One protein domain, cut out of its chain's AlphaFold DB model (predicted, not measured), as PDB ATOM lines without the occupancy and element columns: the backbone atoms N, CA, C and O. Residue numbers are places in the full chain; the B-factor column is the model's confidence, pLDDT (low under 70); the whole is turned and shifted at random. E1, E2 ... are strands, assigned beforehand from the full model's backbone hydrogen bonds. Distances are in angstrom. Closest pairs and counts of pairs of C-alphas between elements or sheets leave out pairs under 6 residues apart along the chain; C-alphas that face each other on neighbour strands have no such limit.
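Overview. This is residues 590 to 679 of the 690 residues of an uncharacterized protein of Stenotrophomonas maltophilia (UniProt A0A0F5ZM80). The chain winds in stacked, three-sided turns, a short solenoid: E1, E2 and E3 make one turn, E4 and E5 the next, E6 and E7 the one after, and E8 and E9 belong to an incomplete last turn. One side of the triangle is E1, E4 before its bend, E6 before its bend and E8; the second is E2, the ends of E4 and E6 past their bends, and E9; the third is E3, E5 and E7. The printed part has 90 residues, with no named helix and nine strands, E1 to E9 along the chain, in a branched sheet of six and a sheet of three ordered E3, E5, E7, both parallel; the class is all strand. It is compact, with a radius of gyration of the C-alphas of 12.4 A and spans of 32 by 31 by 24 A.

Arrangement. In the branched, twisted sheet, E4, residues 612 to 623, bends by 127 degrees at residue 620, and its parallel neighbour E6, residues 632 to 642, bends by 118 degrees at residue 638. N 613 and O 632 are within hydrogen-bond range at 2.8 A. On the other side of E4 from E6 lie E1, residues 590 to 595, beside residues 612 to 617, and E2, residues 599 to 601, beside 621 to 623; N 591 is 2.8 A from O 612, and N 599 is 2.9 A from O 620. On the other side of E6 from E4 lie E8, residues 658 to 663, with N 633 to O 658 at 2.8 A, and E9, residues 676 to 678, with N 642 to O 677 at 3.0 A. The second sheet has E5, residues 626 to 629, as inner strand between E3, residues 606 to 609, and E7, residues 647 to 650; N 609 is 2.9 A from O 628, and N 629 is 2.9 A from O 649. The two sheets form a sandwich, two sheets face to face, with their strands at 37 degrees. The closest C-alphas of E4 and E5, Leu 613 and Ser 629, are 5.7 A apart.

Along the chain. E1 begins at C-alpha 590 (-21.501, 12.366, -55.512) and is 16.5 A long. E4 measures 18.4 A, E6 18.5 A and E8 16.9 A, while E3 and E5 measure 9.9 A each and E7 9.8 A. E2 measures 6.2 A, and E9, 6.6 A, ends at C-alpha 678 (-32.151, 23.788, -33.771).

Size, cuts and confidence. The C-alphas farthest apart, of Gly 597 and Asn 654, are 35.4 A apart. The printed part has no cut. The link from E8 to E9, residues 664 to 675, is long. Mean pLDDT of the printed part is 81.7; residues 652 to 656 and 664 to 679 are under 70.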
ATOM      1  N   GLU A 590     -21.884  12.519 -56.909       96.81
ATOM      2  CA  GLU A 590     -21.501  12.366 -55.512       96.81
ATOM      3  C   GLU A 590     -20.566  13.468 -55.006       96.81
ATOM      4  O   GLU A 590     -19.558  13.786 -55.634       96.81
ATOM      5  N   LEU A 591     -20.858  13.972 -53.809       98.12
ATOM      6  CA  LEU A 591     -19.969  14.770 -52.974       98.12
ATOM      7  C   LEU A 591     -19.748  14.031 -51.649       98.12
ATOM      8  O   LEU A 591     -20.682  13.893 -50.864       98.12
ATOM      9  N   ARG A 592     -18.521  13.575 -51.379       98.56
ATOM     10  CA  ARG A 592     -18.096  13.025 -50.081       98.56
ATOM     11  C   ARG A 592     -17.078  13.956 -49.442       98.56
ATOM     12  O   ARG A 592     -15.983  14.126 -49.973       98.56
ATOM     13  N   LEU A 593     -17.415  14.519 -48.290       98.19
ATOM     14  CA  LEU A 593     -16.551  15.409 -47.528       98.19
ATOM     15  C   LEU A 593     -16.330  14.845 -46.124       98.19
ATOM     16  O   LEU A 593     -17.283  14.640 -45.381       98.19
ATOM     17  N   THR A 594     -15.071  14.628 -45.757       98.25
ATOM     18  CA  THR A 594     -14.658  14.243 -44.405       98.25
ATOM     19  C   THR A 594     -13.819  15.356 -43.784       98.25
ATOM     20  O   THR A 594     -12.842  15.796 -44.392       98.25
ATOM     21  N   LEU A 595     -14.166  15.785 -42.571       97.62
ATOM     22  CA  LEU A 595     -13.450  16.799 -41.794       97.62
ATOM     23  C   LEU A 595     -12.946  16.204 -40.479       97.62
ATOM     24  O   LEU A 595     -13.718  15.609 -39.728       97.62
ATOM     25  N   ALA A 596     -11.654  16.369 -40.193       94.62
ATOM     26  CA  ALA A 596     -11.013  15.767 -39.021       94.62
ATOM     27  C   ALA A 596     -11.286  16.501 -37.692       94.62
ATOM     28  O   ALA A 596     -10.990  15.955 -36.632       94.62
ATOM     29  N   GLY A 597     -11.833  17.718 -37.732       92.69
ATOM     30  CA  GLY A 597     -12.110  18.542 -36.554       92.69
ATOM     31  C   GLY A 597     -13.491  19.187 -36.594       92.69
ATOM     32  O   GLY A 597     -14.387  18.721 -37.299       92.69
ATOM     33  N   ASP A 598     -13.656  20.263 -35.826       94.50
ATOM     34  CA  ASP A 598     -14.867  21.082 -35.845       94.50
ATOM     35  C   ASP A 598     -15.028  21.791 -37.196       94.50
ATOM     36  O   ASP A 598     -14.051  22.200 -37.830       94.50
ATOM     37  N   TYR A 599     -16.273  21.972 -37.629       95.81
ATOM     38  CA  TYR A 599     -16.585  22.627 -38.890       95.81
ATOM     39  C   TYR A 599     -17.750  23.603 -38.744       95.81
ATOM     40  O   TYR A 599     -18.851  23.246 -38.320       95.81
ATOM     41  N   VAL A 600     -17.508  24.849 -39.153       94.00
ATOM     42  CA  VAL A 600     -18.545  25.870 -39.304       94.00
ATOM     43  C   VAL A 600     -18.866  25.992 -40.788       94.00
ATOM     44  O   VAL A 600     -18.097  26.578 -41.549       94.00
ATOM     45  N   HIS A 601     -20.010  25.449 -41.197       92.81
ATOM     46  CA  HIS A 601     -20.527  25.651 -42.543       92.81
ATOM     47  C   HIS A 601     -21.157  27.046 -42.622       92.81
ATOM     48  O   HIS A 601     -22.284  27.239 -42.169       92.81
ATOM     49  N   GLY A 602     -20.403  28.025 -43.122       89.50
ATOM     50  CA  GLY A 602     -20.752  29.447 -43.044       89.50
ATOM     51  C   GLY A 602     -21.917  29.869 -43.947       89.50
ATOM     52  O   GLY A 602     -22.186  29.257 -44.982       89.50
ATOM     53  N   ASN A 603     -22.585  30.968 -43.588       85.88
ATOM     54  CA  ASN A 603     -23.638  31.569 -44.413       85.88
ATOM     55  C   ASN A 603     -23.086  31.984 -45.796       85.88
ATOM     56  O   ASN A 603     -22.055  32.648 -45.884       85.88
ATOM     57  N   GLY A 604     -23.756  31.570 -46.876       85.69
ATOM     58  CA  GLY A 604     -23.322  31.779 -48.265       85.69
ATOM     59  C   GLY A 604     -22.407  30.687 -48.838       85.69
ATOM     60  O   GLY A 604     -22.238  30.623 -50.055       85.69
ATOM     61  N   GLN A 605     -21.870  29.790 -48.006       92.00
ATOM     62  CA  GLN A 605     -21.152  28.605 -48.474       92.00
ATOM     63  C   GLN A 605     -22.142  27.568 -49.025       92.00
ATOM     64  O   GLN A 605     -23.232  27.385 -48.474       92.00
ATOM     65  N   ARG A 606     -21.767  26.877 -50.108       92.62
ATOM     66  CA  ARG A 606     -22.641  25.925 -50.814       92.62
ATOM     67  C   ARG A 606     -21.962  24.575 -50.981       92.62
ATOM     68  O   ARG A 606     -20.946  24.488 -51.671       92.62
ATOM     69  N   LEU A 607     -22.527  23.535 -50.371       96.00
ATOM     70  CA  LEU A 607     -22.147  22.146 -50.639       96.00
ATOM     71  C   LEU A 607     -23.313  21.479 -51.366       96.00
ATOM     72  O   LEU A 607     -24.412  21.387 -50.821       96.00
ATOM     73  N   GLU A 608     -23.080  21.064 -52.606       95.31
ATOM     74  CA  GLU A 608     -24.134  20.679 -53.545       95.31
ATOM     75  C   GLU A 608     -23.825  19.321 -54.207       95.31
ATOM     76  O   GLU A 608     -22.678  19.024 -54.549       95.31
ATOM     77  N   SER A 609     -24.852  18.501 -54.442       95.88
ATOM     78  CA  SER A 609     -24.754  17.288 -55.268       95.88
ATOM     79  C   SER A 609     -26.048  17.004 -56.034       95.88
ATOM     80  O   SER A 609     -27.129  17.298 -55.525       95.88
ATOM     81  N   ASN A 610     -25.987  16.409 -57.235       93.44
ATOM     82  CA  ASN A 610     -27.213  15.891 -57.871       93.44
ATOM     83  C   ASN A 610     -27.553  14.447 -57.443       93.44
ATOM     84  O   ASN A 610     -28.632  13.973 -57.789       93.44
ATOM     85  N   GLY A 611     -26.680  13.754 -56.703       93.19
ATOM     86  CA  GLY A 611     -26.903  12.376 -56.248       93.19
ATOM     87  C   GLY A 611     -26.725  12.219 -54.740       93.19
ATOM     88  O   GLY A 611     -27.659  12.471 -53.984       93.19
ATOM     89  N   LEU A 612     -25.555  11.772 -54.279       94.44
ATOM     90  CA  LEU A 612     -25.234  11.708 -52.848       94.44
ATOM     91  C   LEU A 612     -24.463  12.958 -52.415       94.44
ATOM     92  O   LEU A 612     -23.468  13.314 -53.041       94.44
ATOM     93  N   LEU A 613     -24.868  13.584 -51.315       97.19
ATOM     94  CA  LEU A 613     -24.002  14.441 -50.511       97.19
ATOM     95  C   LEU A 613     -23.782  13.743 -49.175       97.19
ATOM     96  O   LEU A 613     -24.733  13.564 -48.422       97.19
ATOM     97  N   LYS A 614     -22.539  13.367 -48.877       97.19
ATOM     98  CA  LYS A 614     -22.131  12.818 -47.586       97.19
ATOM     99  C   LYS A 614     -21.133  13.749 -46.904       97.19
ATOM    100  O   LYS A 614     -20.076  14.028 -47.468       97.19
ATOM    101  N   LEU A 615     -21.459  14.193 -45.695       97.25
ATOM    102  CA  LEU A 615     -20.628  15.049 -44.853       97.25
ATOM    103  C   LEU A 615     -20.335  14.345 -43.523       97.25
ATOM    104  O   LEU A 615     -21.215  14.234 -42.676       97.25
ATOM    105  N   ASP A 616     -19.094  13.912 -43.333       96.69
ATOM    106  CA  ASP A 616     -18.612  13.284 -42.102       96.69
ATOM    107  C   ASP A 616     -17.686  14.264 -41.356       96.69
ATOM    108  O   ASP A 616     -16.597  14.583 -41.831       96.69
ATOM    109  N   VAL A 617     -18.094  14.758 -40.190       96.62
ATOM    110  CA  VAL A 617     -17.331  15.695 -39.348       96.62
ATOM    111  C   VAL A 617     -16.932  14.979 -38.060       96.62
ATOM    112  O   VAL A 617     -17.785  14.510 -37.320       96.62
ATOM    113  N   ALA A 618     -15.643  14.868 -37.753       94.69
ATOM    114  CA  ALA A 618     -15.224  14.195 -36.520       94.69
ATOM    115  C   ALA A 618     -15.590  15.005 -35.259       94.69
ATOM    116  O   ALA A 618     -15.896  14.415 -34.225       94.69
ATOM    117  N   GLY A 619     -15.574  16.340 -35.352       92.75
ATOM    118  CA  GLY A 619     -15.948  17.265 -34.278       92.75
ATOM    119  C   GLY A 619     -17.398  17.757 -34.345       92.75
ATOM    120  O   GLY A 619     -18.304  17.071 -34.827       92.75
ATOM    121  N   ALA A 620     -17.634  18.967 -33.839       93.38
ATOM    122  CA  ALA A 620     -18.922  19.644 -33.910       93.38
ATOM    123  C   ALA A 620     -19.144  20.294 -35.286       93.38
ATOM    124  O   ALA A 620     -18.295  21.026 -35.795       93.38
ATOM    125  N   LEU A 621     -20.328  20.079 -35.859       95.06
ATOM    126  CA  LEU A 621     -20.833  20.781 -37.032       95.06
ATOM    127  C   LEU A 621     -21.748  21.928 -36.593       95.06
ATOM    128  O   LEU A 621     -22.811  21.687 -36.018       95.06
ATOM    129  N   VAL A 622     -21.385  23.163 -36.936       94.06
ATOM    130  CA  VAL A 622     -22.287  24.322 -36.879       94.06
ATOM    131  C   VAL A 622     -22.714  24.669 -38.299       94.06
ATOM    132  O   VAL A 622     -21.915  25.166 -39.090       94.06
ATOM    133  N   ASN A 623     -23.978  24.419 -38.629       92.50
ATOM    134  CA  ASN A 623     -24.543  24.761 -39.926       92.50
ATOM    135  C   ASN A 623     -25.198  26.156 -39.908       92.50
ATOM    136  O   ASN A 623     -26.143  26.409 -39.154       92.50
ATOM    137  N   GLN A 624     -24.685  27.052 -40.750       91.75
ATOM    138  CA  GLN A 624     -25.208  28.388 -41.064       91.75
ATOM    139  C   GLN A 624     -25.493  28.562 -42.571       91.75
ATOM    140  O   GLN A 624     -26.005  29.608 -42.966       91.75
ATOM    141  N   GLY A 625     -25.132  27.577 -43.403       86.56
ATOM    142  CA  GLY A 625     -25.141  27.637 -44.867       86.56
ATOM    143  C   GLY A 625     -26.104  26.642 -45.520       86.56
ATOM    144  O   GLY A 625     -27.007  26.105 -44.876       86.56
ATOM    145  N   ARG A 626     -25.931  26.400 -46.827       86.62
ATOM    146  CA  ARG A 626     -26.784  25.484 -47.599       86.62
ATOM    147  C   ARG A 626     -26.062  24.179 -47.933       86.62
ATOM    148  O   ARG A 626     -25.132  24.163 -48.741       86.62
ATOM    149  N   LEU A 627     -26.600  23.084 -47.391       92.00
ATOM    150  CA  LEU A 627     -26.301  21.709 -47.787       92.00
ATOM    151  C   LEU A 627     -27.437  21.208 -48.679       92.00
ATOM    152  O   LEU A 627     -28.578  21.110 -48.220       92.00
ATOM    153  N   GLU A 628     -27.149  20.911 -49.943       92.75
ATOM    154  CA  GLU A 628     -28.169  20.541 -50.924       92.75
ATOM    155  C   GLU A 628     -27.792  19.282 -51.704       92.75
ATOM    156  O   GLU A 628     -26.709  19.168 -52.273       92.75
ATOM    157  N   SER A 629     -28.723  18.336 -51.763       93.06
ATOM    158  CA  SER A 629     -28.622  17.147 -52.598       93.06
ATOM    159  C   SER A 629     -29.901  16.948 -53.409       93.06
ATOM    160  O   SER A 629     -31.003  17.082 -52.879       93.06
ATOM    161  N   LYS A 630     -29.787  16.568 -54.687       90.38
ATOM    162  CA  LYS A 630     -30.944  16.095 -55.472       90.38
ATOM    163  C   LYS A 630     -31.208  14.593 -55.339       90.38
ATOM    164  O   LYS A 630     -32.037  14.050 -56.059       90.38
ATOM    165  N   GLY A 631     -30.538  13.914 -54.414       89.19
ATOM    166  CA  GLY A 631     -30.828  12.528 -54.061       89.19
ATOM    167  C   GLY A 631     -30.819  12.355 -52.551       89.19
ATOM    168  O   GLY A 631     -31.801  12.662 -51.870       89.19
ATOM    169  N   THR A 632     -29.696  11.877 -52.029       91.69
ATOM    170  CA  THR A 632     -29.510  11.609 -50.600       91.69
ATOM    171  C   THR A 632     -28.559  12.634 -49.993       91.69
ATOM    172  O   THR A 632     -27.529  12.956 -50.584       91.69
ATOM    173  N   LEU A 633     -28.899  13.135 -48.810       93.81
ATOM    174  CA  LEU A 633     -28.055  13.953 -47.946       93.81
ATOM    175  C   LEU A 633     -27.780  13.175 -46.654       93.81
ATOM    176  O   LEU A 633     -28.696  12.933 -45.874       93.81
ATOM    177  N   GLU A 634     -26.529  12.793 -46.427       95.06
ATOM    178  CA  GLU A 634     -26.053  12.122 -45.214       95.06
ATOM    179  C   GLU A 634     -25.103  13.052 -44.463       95.06
ATOM    180  O   GLU A 634     -24.125  13.537 -45.032       95.06
ATOM    181  N   VAL A 635     -25.370  13.304 -43.184       94.81
ATOM    182  CA  VAL A 635     -24.514  14.136 -42.335       94.81
ATOM    183  C   VAL A 635     -24.261  13.425 -41.016       94.81
ATOM    184  O   VAL A 635     -25.202  13.080 -40.302       94.81
ATOM    185  N   SER A 636     -22.990  13.250 -40.676       94.12
ATOM    186  CA  SER A 636     -22.547  12.679 -39.411       94.12
ATOM    187  C   SER A 636     -21.608  13.645 -38.697       94.12
ATOM    188  O   SER A 636     -20.671  14.141 -39.318       94.12
ATOM    189  N   ALA A 637     -21.845  13.932 -37.414       93.88
ATOM    190  CA  ALA A 637     -20.935  14.748 -36.600       93.88
ATOM    191  C   ALA A 637     -20.920  14.329 -35.124       93.88
ATOM    192  O   ALA A 637     -21.871  13.712 -34.665       93.88
ATOM    193  N   ALA A 638     -19.918  14.700 -34.320       90.62
ATOM    194  CA  ALA A 638     -20.001  14.484 -32.863       90.62
ATOM    195  C   ALA A 638     -21.162  15.279 -32.232       90.62
ATOM    196  O   ALA A 638     -21.822  14.824 -31.299       90.62
ATOM    197  N   ARG A 639     -21.442  16.467 -32.778       91.31
ATOM    198  CA  ARG A 639     -22.593  17.309 -32.433       91.31
ATOM    199  C   ARG A 639     -23.032  18.094 -33.660       91.31
ATOM    200  O   ARG A 639     -22.180  18.626 -34.361       91.31
ATOM    201  N   ILE A 640     -24.340  18.223 -33.880       91.88
ATOM    202  CA  ILE A 640     -24.897  19.028 -34.976       91.88
ATOM    203  C   ILE A 640     -25.695  20.196 -34.388       91.88
ATOM    204  O   ILE A 640     -26.668  20.005 -33.655       91.88
ATOM    205  N   GLU A 641     -25.294  21.422 -34.712       91.31
ATOM    206  CA  GLU A 641     -26.016  22.650 -34.381       91.31
ATOM    207  C   GLU A 641     -26.434  23.355 -35.670       91.31
ATOM    208  O   GLU A 641     -25.598  23.868 -36.409       91.31
ATOM    209  N   ASN A 642     -27.739  23.387 -35.944       88.50
ATOM    210  CA  ASN A 642     -28.282  24.146 -37.062       88.50
ATOM    211  C   ASN A 642     -28.767  25.509 -36.568       88.50
ATOM    212  O   ASN A 642     -29.627  25.603 -35.686       88.50
ATOM    213  N   THR A 643     -28.202  26.570 -37.129       87.94
ATOM    214  CA  THR A 643     -28.457  27.954 -36.714       87.94
ATOM    215  C   THR A 643     -29.254  28.716 -37.775       87.94
ATOM    216  O   THR A 643     -29.527  28.192 -38.854       87.94
ATOM    217  N   ALA A 644     -29.681  29.945 -37.466       75.44
ATOM    218  CA  ALA A 644     -30.485  30.758 -38.378       75.44
ATOM    219  C   ALA A 644     -29.756  30.976 -39.722       75.44
ATOM    220  O   ALA A 644     -28.695  31.592 -39.753       75.44
ATOM    221  N   GLY A 645     -30.337  30.463 -40.812       74.44
ATOM    222  CA  GLY A 645     -29.747  30.465 -42.160       74.44
ATOM    223  C   GLY A 645     -29.269  29.089 -42.646       74.44
ATOM    224  O   GLY A 645     -29.192  28.879 -43.853       74.44
ATOM    225  N   GLY A 646     -29.044  28.137 -41.732       84.06
ATOM    226  CA  GLY A 646     -28.646  26.766 -42.051       84.06
ATOM    227  C   GLY A 646     -29.775  25.936 -42.673       84.06
ATOM    228  O   GLY A 646     -30.873  25.849 -42.114       84.06
ATOM    229  N   GLN A 647     -29.503  25.306 -43.817       86.38
ATOM    230  CA  GLN A 647     -30.441  24.473 -44.580       86.38
ATOM    231  C   GLN A 647     -29.856  23.075 -44.831       86.38
ATOM    232  O   GLN A 647     -28.700  22.950 -45.238       86.38
ATOM    233  N   PHE A 648     -30.679  22.043 -44.620       88.81
ATOM    234  CA  PHE A 648     -30.429  20.663 -45.050       88.81
ATOM    235  C   PHE A 648     -31.509  20.282 -46.062       88.81
ATOM    236  O   PHE A 648     -32.639  19.985 -45.677       88.81
ATOM    237  N   ASN A 649     -31.171  20.303 -47.346       87.50
ATOM    238  CA  ASN A 649     -32.124  20.066 -48.420       87.50
ATOM    239  C   ASN A 649     -31.772  18.770 -49.152       87.50
ATOM    240  O   ASN A 649     -30.671  18.629 -49.681       87.50
ATOM    241  N   ALA A 650     -32.728  17.844 -49.214       86.75
ATOM    242  CA  ALA A 650     -32.680  16.714 -50.131       86.75
ATOM    243  C   ALA A 650     -33.964  16.691 -50.960       86.75
ATOM    244  O   ALA A 650     -35.044  16.442 -50.426       86.75
ATOM    245  N   THR A 651     -33.860  16.954 -52.259       76.88
ATOM    246  CA  THR A 651     -35.011  16.990 -53.173       76.88
ATOM    247  C   THR A 651     -34.686  16.249 -54.454       76.88
ATOM    248  O   THR A 651     -34.099  16.812 -55.376       76.88
ATOM    249  N   ALA A 652     -35.100  14.987 -54.532       65.50
ATOM    250  CA  ALA A 652     -35.131  14.281 -55.803       65.50
ATOM    251  C   ALA A 652     -36.235  14.852 -56.695       65.50
ATOM    252  O   ALA A 652     -37.289  15.253 -56.201       65.50
ATOM    253  N   GLY A 653     -36.011  14.897 -58.013       56.28
ATOM    254  CA  GLY A 653     -36.977  15.447 -58.981       56.28
ATOM    255  C   GLY A 653     -38.351  14.751 -58.983       56.28
ATOM    256  O   GLY A 653     -39.290  15.257 -59.582       56.28
ATOM    257  N   ASN A 654     -38.473  13.616 -58.289       57.66
ATOM    258  CA  ASN A 654     -39.682  12.822 -58.053       57.66
ATOM    259  C   ASN A 654     -40.209  12.909 -56.595       57.66
ATOM    260  O   ASN A 654     -41.085  12.134 -56.221       57.66
ATOM    261  N   GLY A 655     -39.648  13.781 -55.750       58.31
ATOM    262  CA  GLY A 655     -40.022  13.943 -54.339       58.31
ATOM    263  C   GLY A 655     -39.394  12.947 -53.352       58.31
ATOM    264  O   GLY A 655     -39.651  13.058 -52.159       58.31
ATOM    265  N   SER A 656     -38.544  12.006 -53.788       66.56
ATOM    266  CA  SER A 656     -37.969  10.951 -52.926       66.56
ATOM    267  C   SER A 656     -36.626  11.309 -52.266       66.56
ATOM    268  O   SER A 656     -35.826  10.417 -51.978       66.56
ATOM    269  N   GLY A 657     -36.324  12.597 -52.085       74.75
ATOM    270  CA  GLY A 657     -35.071  13.020 -51.454       74.75
ATOM    271  C   GLY A 657     -34.999  12.558 -49.995       74.75
ATOM    272  O   GLY A 657     -36.000  12.604 -49.282       74.75
ATOM    273  N   ARG A 658     -33.828  12.102 -49.536       83.94
ATOM    274  CA  ARG A 658     -33.646  11.606 -48.158       83.94
ATOM    275  C   ARG A 658     -32.582  12.412 -47.428       83.94
ATOM    276  O   ARG A 658     -31.449  12.470 -47.890       83.94
ATOM    277  N   VAL A 659     -32.926  12.958 -46.262       86.00
ATOM    278  CA  VAL A 659     -31.966  13.534 -45.308       86.00
ATOM    279  C   VAL A 659     -31.755  12.546 -44.160       86.00
ATOM    280  O   VAL A 659     -32.720  12.116 -43.529       86.00
ATOM    281  N   ALA A 660     -30.505  12.182 -43.885       87.31
ATOM    282  CA  ALA A 660     -30.101  11.368 -42.744       87.31
ATOM    283  C   ALA A 660     -29.058  12.132 -41.919       87.31
ATOM    284  O   ALA A 660     -27.986  12.460 -42.421       87.31
ATOM    285  N   LEU A 661     -29.386  12.416 -40.657       88.31
ATOM    286  CA  LEU A 661     -28.494  13.062 -39.695       88.31
ATOM    287  C   LEU A 661     -28.152  12.051 -38.597       88.31
ATOM    288  O   LEU A 661     -29.063  11.454 -38.023       88.31
ATOM    289  N   SER A 662     -26.871  11.873 -38.289       86.44
ATOM    290  CA  SER A 662     -26.407  10.999 -37.206       86.44
ATOM    291  C   SER A 662     -25.371  11.690 -36.329       86.44
ATOM    292  O   SER A 662     -24.595  12.517 -36.809       86.44
ATOM    293  N   THR A 663     -25.316  11.321 -35.048       82.12
ATOM    294  CA  THR A 663     -24.245  11.749 -34.142       82.12
ATOM    295  C   THR A 663     -23.267  10.613 -33.856       82.12
ATOM    296  O   THR A 663     -23.691   9.467 -33.700       82.12
ATOM    297  N   ALA A 664     -21.962  10.901 -33.813       60.38
ATOM    298  CA  ALA A 664     -20.931   9.890 -33.574       60.38
ATOM    299  C   ALA A 664     -21.130   9.233 -32.190       60.38
ATOM    300  O   ALA A 664     -20.907   9.868 -31.162       60.38
ATOM    301  N   GLY A 665     -21.596   7.978 -32.181       53.53
ATOM    302  CA  GLY A 665     -21.959   7.220 -30.976       53.53
ATOM    303  C   GLY A 665     -23.175   6.297 -31.150       53.53
ATOM    304  O   GLY A 665     -23.243   5.274 -30.479       53.53
ATOM    305  N   ASP A 666     -24.077   6.587 -32.095       44.22
ATOM    306  CA  ASP A 666     -25.278   5.771 -32.331       44.22
ATOM    307  C   ASP A 666     -25.076   4.790 -33.493       44.22
ATOM    308  O   ASP A 666     -25.488   5.015 -34.635       44.22
ATOM    309  N   SER A 667     -24.453   3.645 -33.208       39.75
ATOM    310  CA  SER A 667     -24.662   2.461 -34.038       39.75
ATOM    311  C   SER A 667     -26.100   1.974 -33.831       39.75
ATOM    312  O   SER A 667     -26.394   1.292 -32.855       39.75
ATOM    313  N   ALA A 668     -26.974   2.330 -34.774       38.25
ATOM    314  CA  ALA A 668     -28.287   1.728 -35.004       38.25
ATOM    315  C   ALA A 668     -29.318   1.824 -33.855       38.25
ATOM    316  O   ALA A 668     -29.642   0.802 -33.269       38.25
ATOM    317  N   MET A 669     -29.902   3.010 -33.610       32.25
ATOM    318  CA  MET A 669     -31.255   3.251 -33.041       32.25
ATOM    319  C   MET A 669     -31.650   4.737 -33.249       32.25
ATOM    320  O   MET A 669     -30.770   5.537 -33.570       32.25
ATOM    321  N   PRO A 670     -32.945   5.134 -33.186       39.16
ATOM    322  CA  PRO A 670     -33.363   6.493 -33.540       39.16
ATOM    323  C   PRO A 670     -32.776   7.528 -32.571       39.16
ATOM    324  O   PRO A 670     -32.942   7.420 -31.360       39.16
ATOM    325  N   VAL A 671     -32.101   8.526 -33.146       38.53
ATOM    326  CA  VAL A 671     -31.360   9.607 -32.479       38.53
ATOM    327  C   VAL A 671     -32.152  10.226 -31.322       38.53
ATOM    328  O   VAL A 671     -33.299  10.652 -31.492       38.53
ATOM    329  N   ALA A 672     -31.522  10.362 -30.151       39.84
ATOM    330  CA  ALA A 672     -32.048  11.204 -29.083       39.84
ATOM    331  C   ALA A 672     -32.024  12.679 -29.535       39.84
ATOM    332  O   ALA A 672     -30.961  13.268 -29.740       39.84
ATOM    333  N   TRP A 673     -33.201  13.304 -29.660       41.16
ATOM    334  CA  TRP A 673     -33.394  14.699 -30.103       41.16
ATOM    335  C   TRP A 673     -32.604  15.764 -29.305       41.16
ATOM    336  O   TRP A 673     -32.577  16.927 -29.695       41.16
ATOM    337  N   THR A 674     -31.935  15.407 -28.204       46.06
ATOM    338  CA  THR A 674     -31.097  16.302 -27.386       46.06
ATOM    339  C   THR A 674     -29.719  16.612 -27.996       46.06
ATOM    340  O   THR A 674     -29.125  17.634 -27.636       46.06
ATOM    341  N   ALA A 675     -29.211  15.784 -28.919       50.38
ATOM    342  CA  ALA A 675     -27.885  15.945 -29.537       50.38
ATOM    343  C   ALA A 675     -27.879  16.819 -30.814       50.38
ATOM    344  O   ALA A 675     -26.826  17.315 -31.223       50.38
ATOM    345  N   ILE A 676     -29.056  17.062 -31.406       58.81
ATOM    346  CA  ILE A 676     -29.259  17.965 -32.548       58.81
ATOM    347  C   ILE A 676     -29.963  19.223 -32.040       58.81
ATOM    348  O   ILE A 676     -31.127  19.179 -31.643       58.81
ATOM    349  N   ARG A 677     -29.273  20.368 -32.050       57.12
ATOM    350  CA  ARG A 677     -29.857  21.642 -31.599       57.12
ATOM    351  C   ARG A 677     -30.289  22.491 -32.789       57.12
ATOM    352  O   ARG A 677     -29.453  22.912 -33.584       57.12
ATOM    353  N   TRP A 678     -31.583  22.796 -32.857       66.75
ATOM    354  CA  TRP A 678     -32.151  23.788 -33.771       66.75
ATOM    355  C   TRP A 678     -32.306  25.110 -33.025       66.75
ATOM    356  O   TRP A 678     -33.137  25.222 -32.123       66.75
ATOM    357  N   ARG A 679     -31.513  26.128 -33.369       52.28
ATOM    358  CA  ARG A 679     -31.714  27.476 -32.819       52.28
ATOM    359  C   ARG A 679     -32.607  28.291 -33.750       52.28
ATOM    360  O   ARG A 679     -32.116  29.060 -34.572       52.28
TER     361      ARG A 679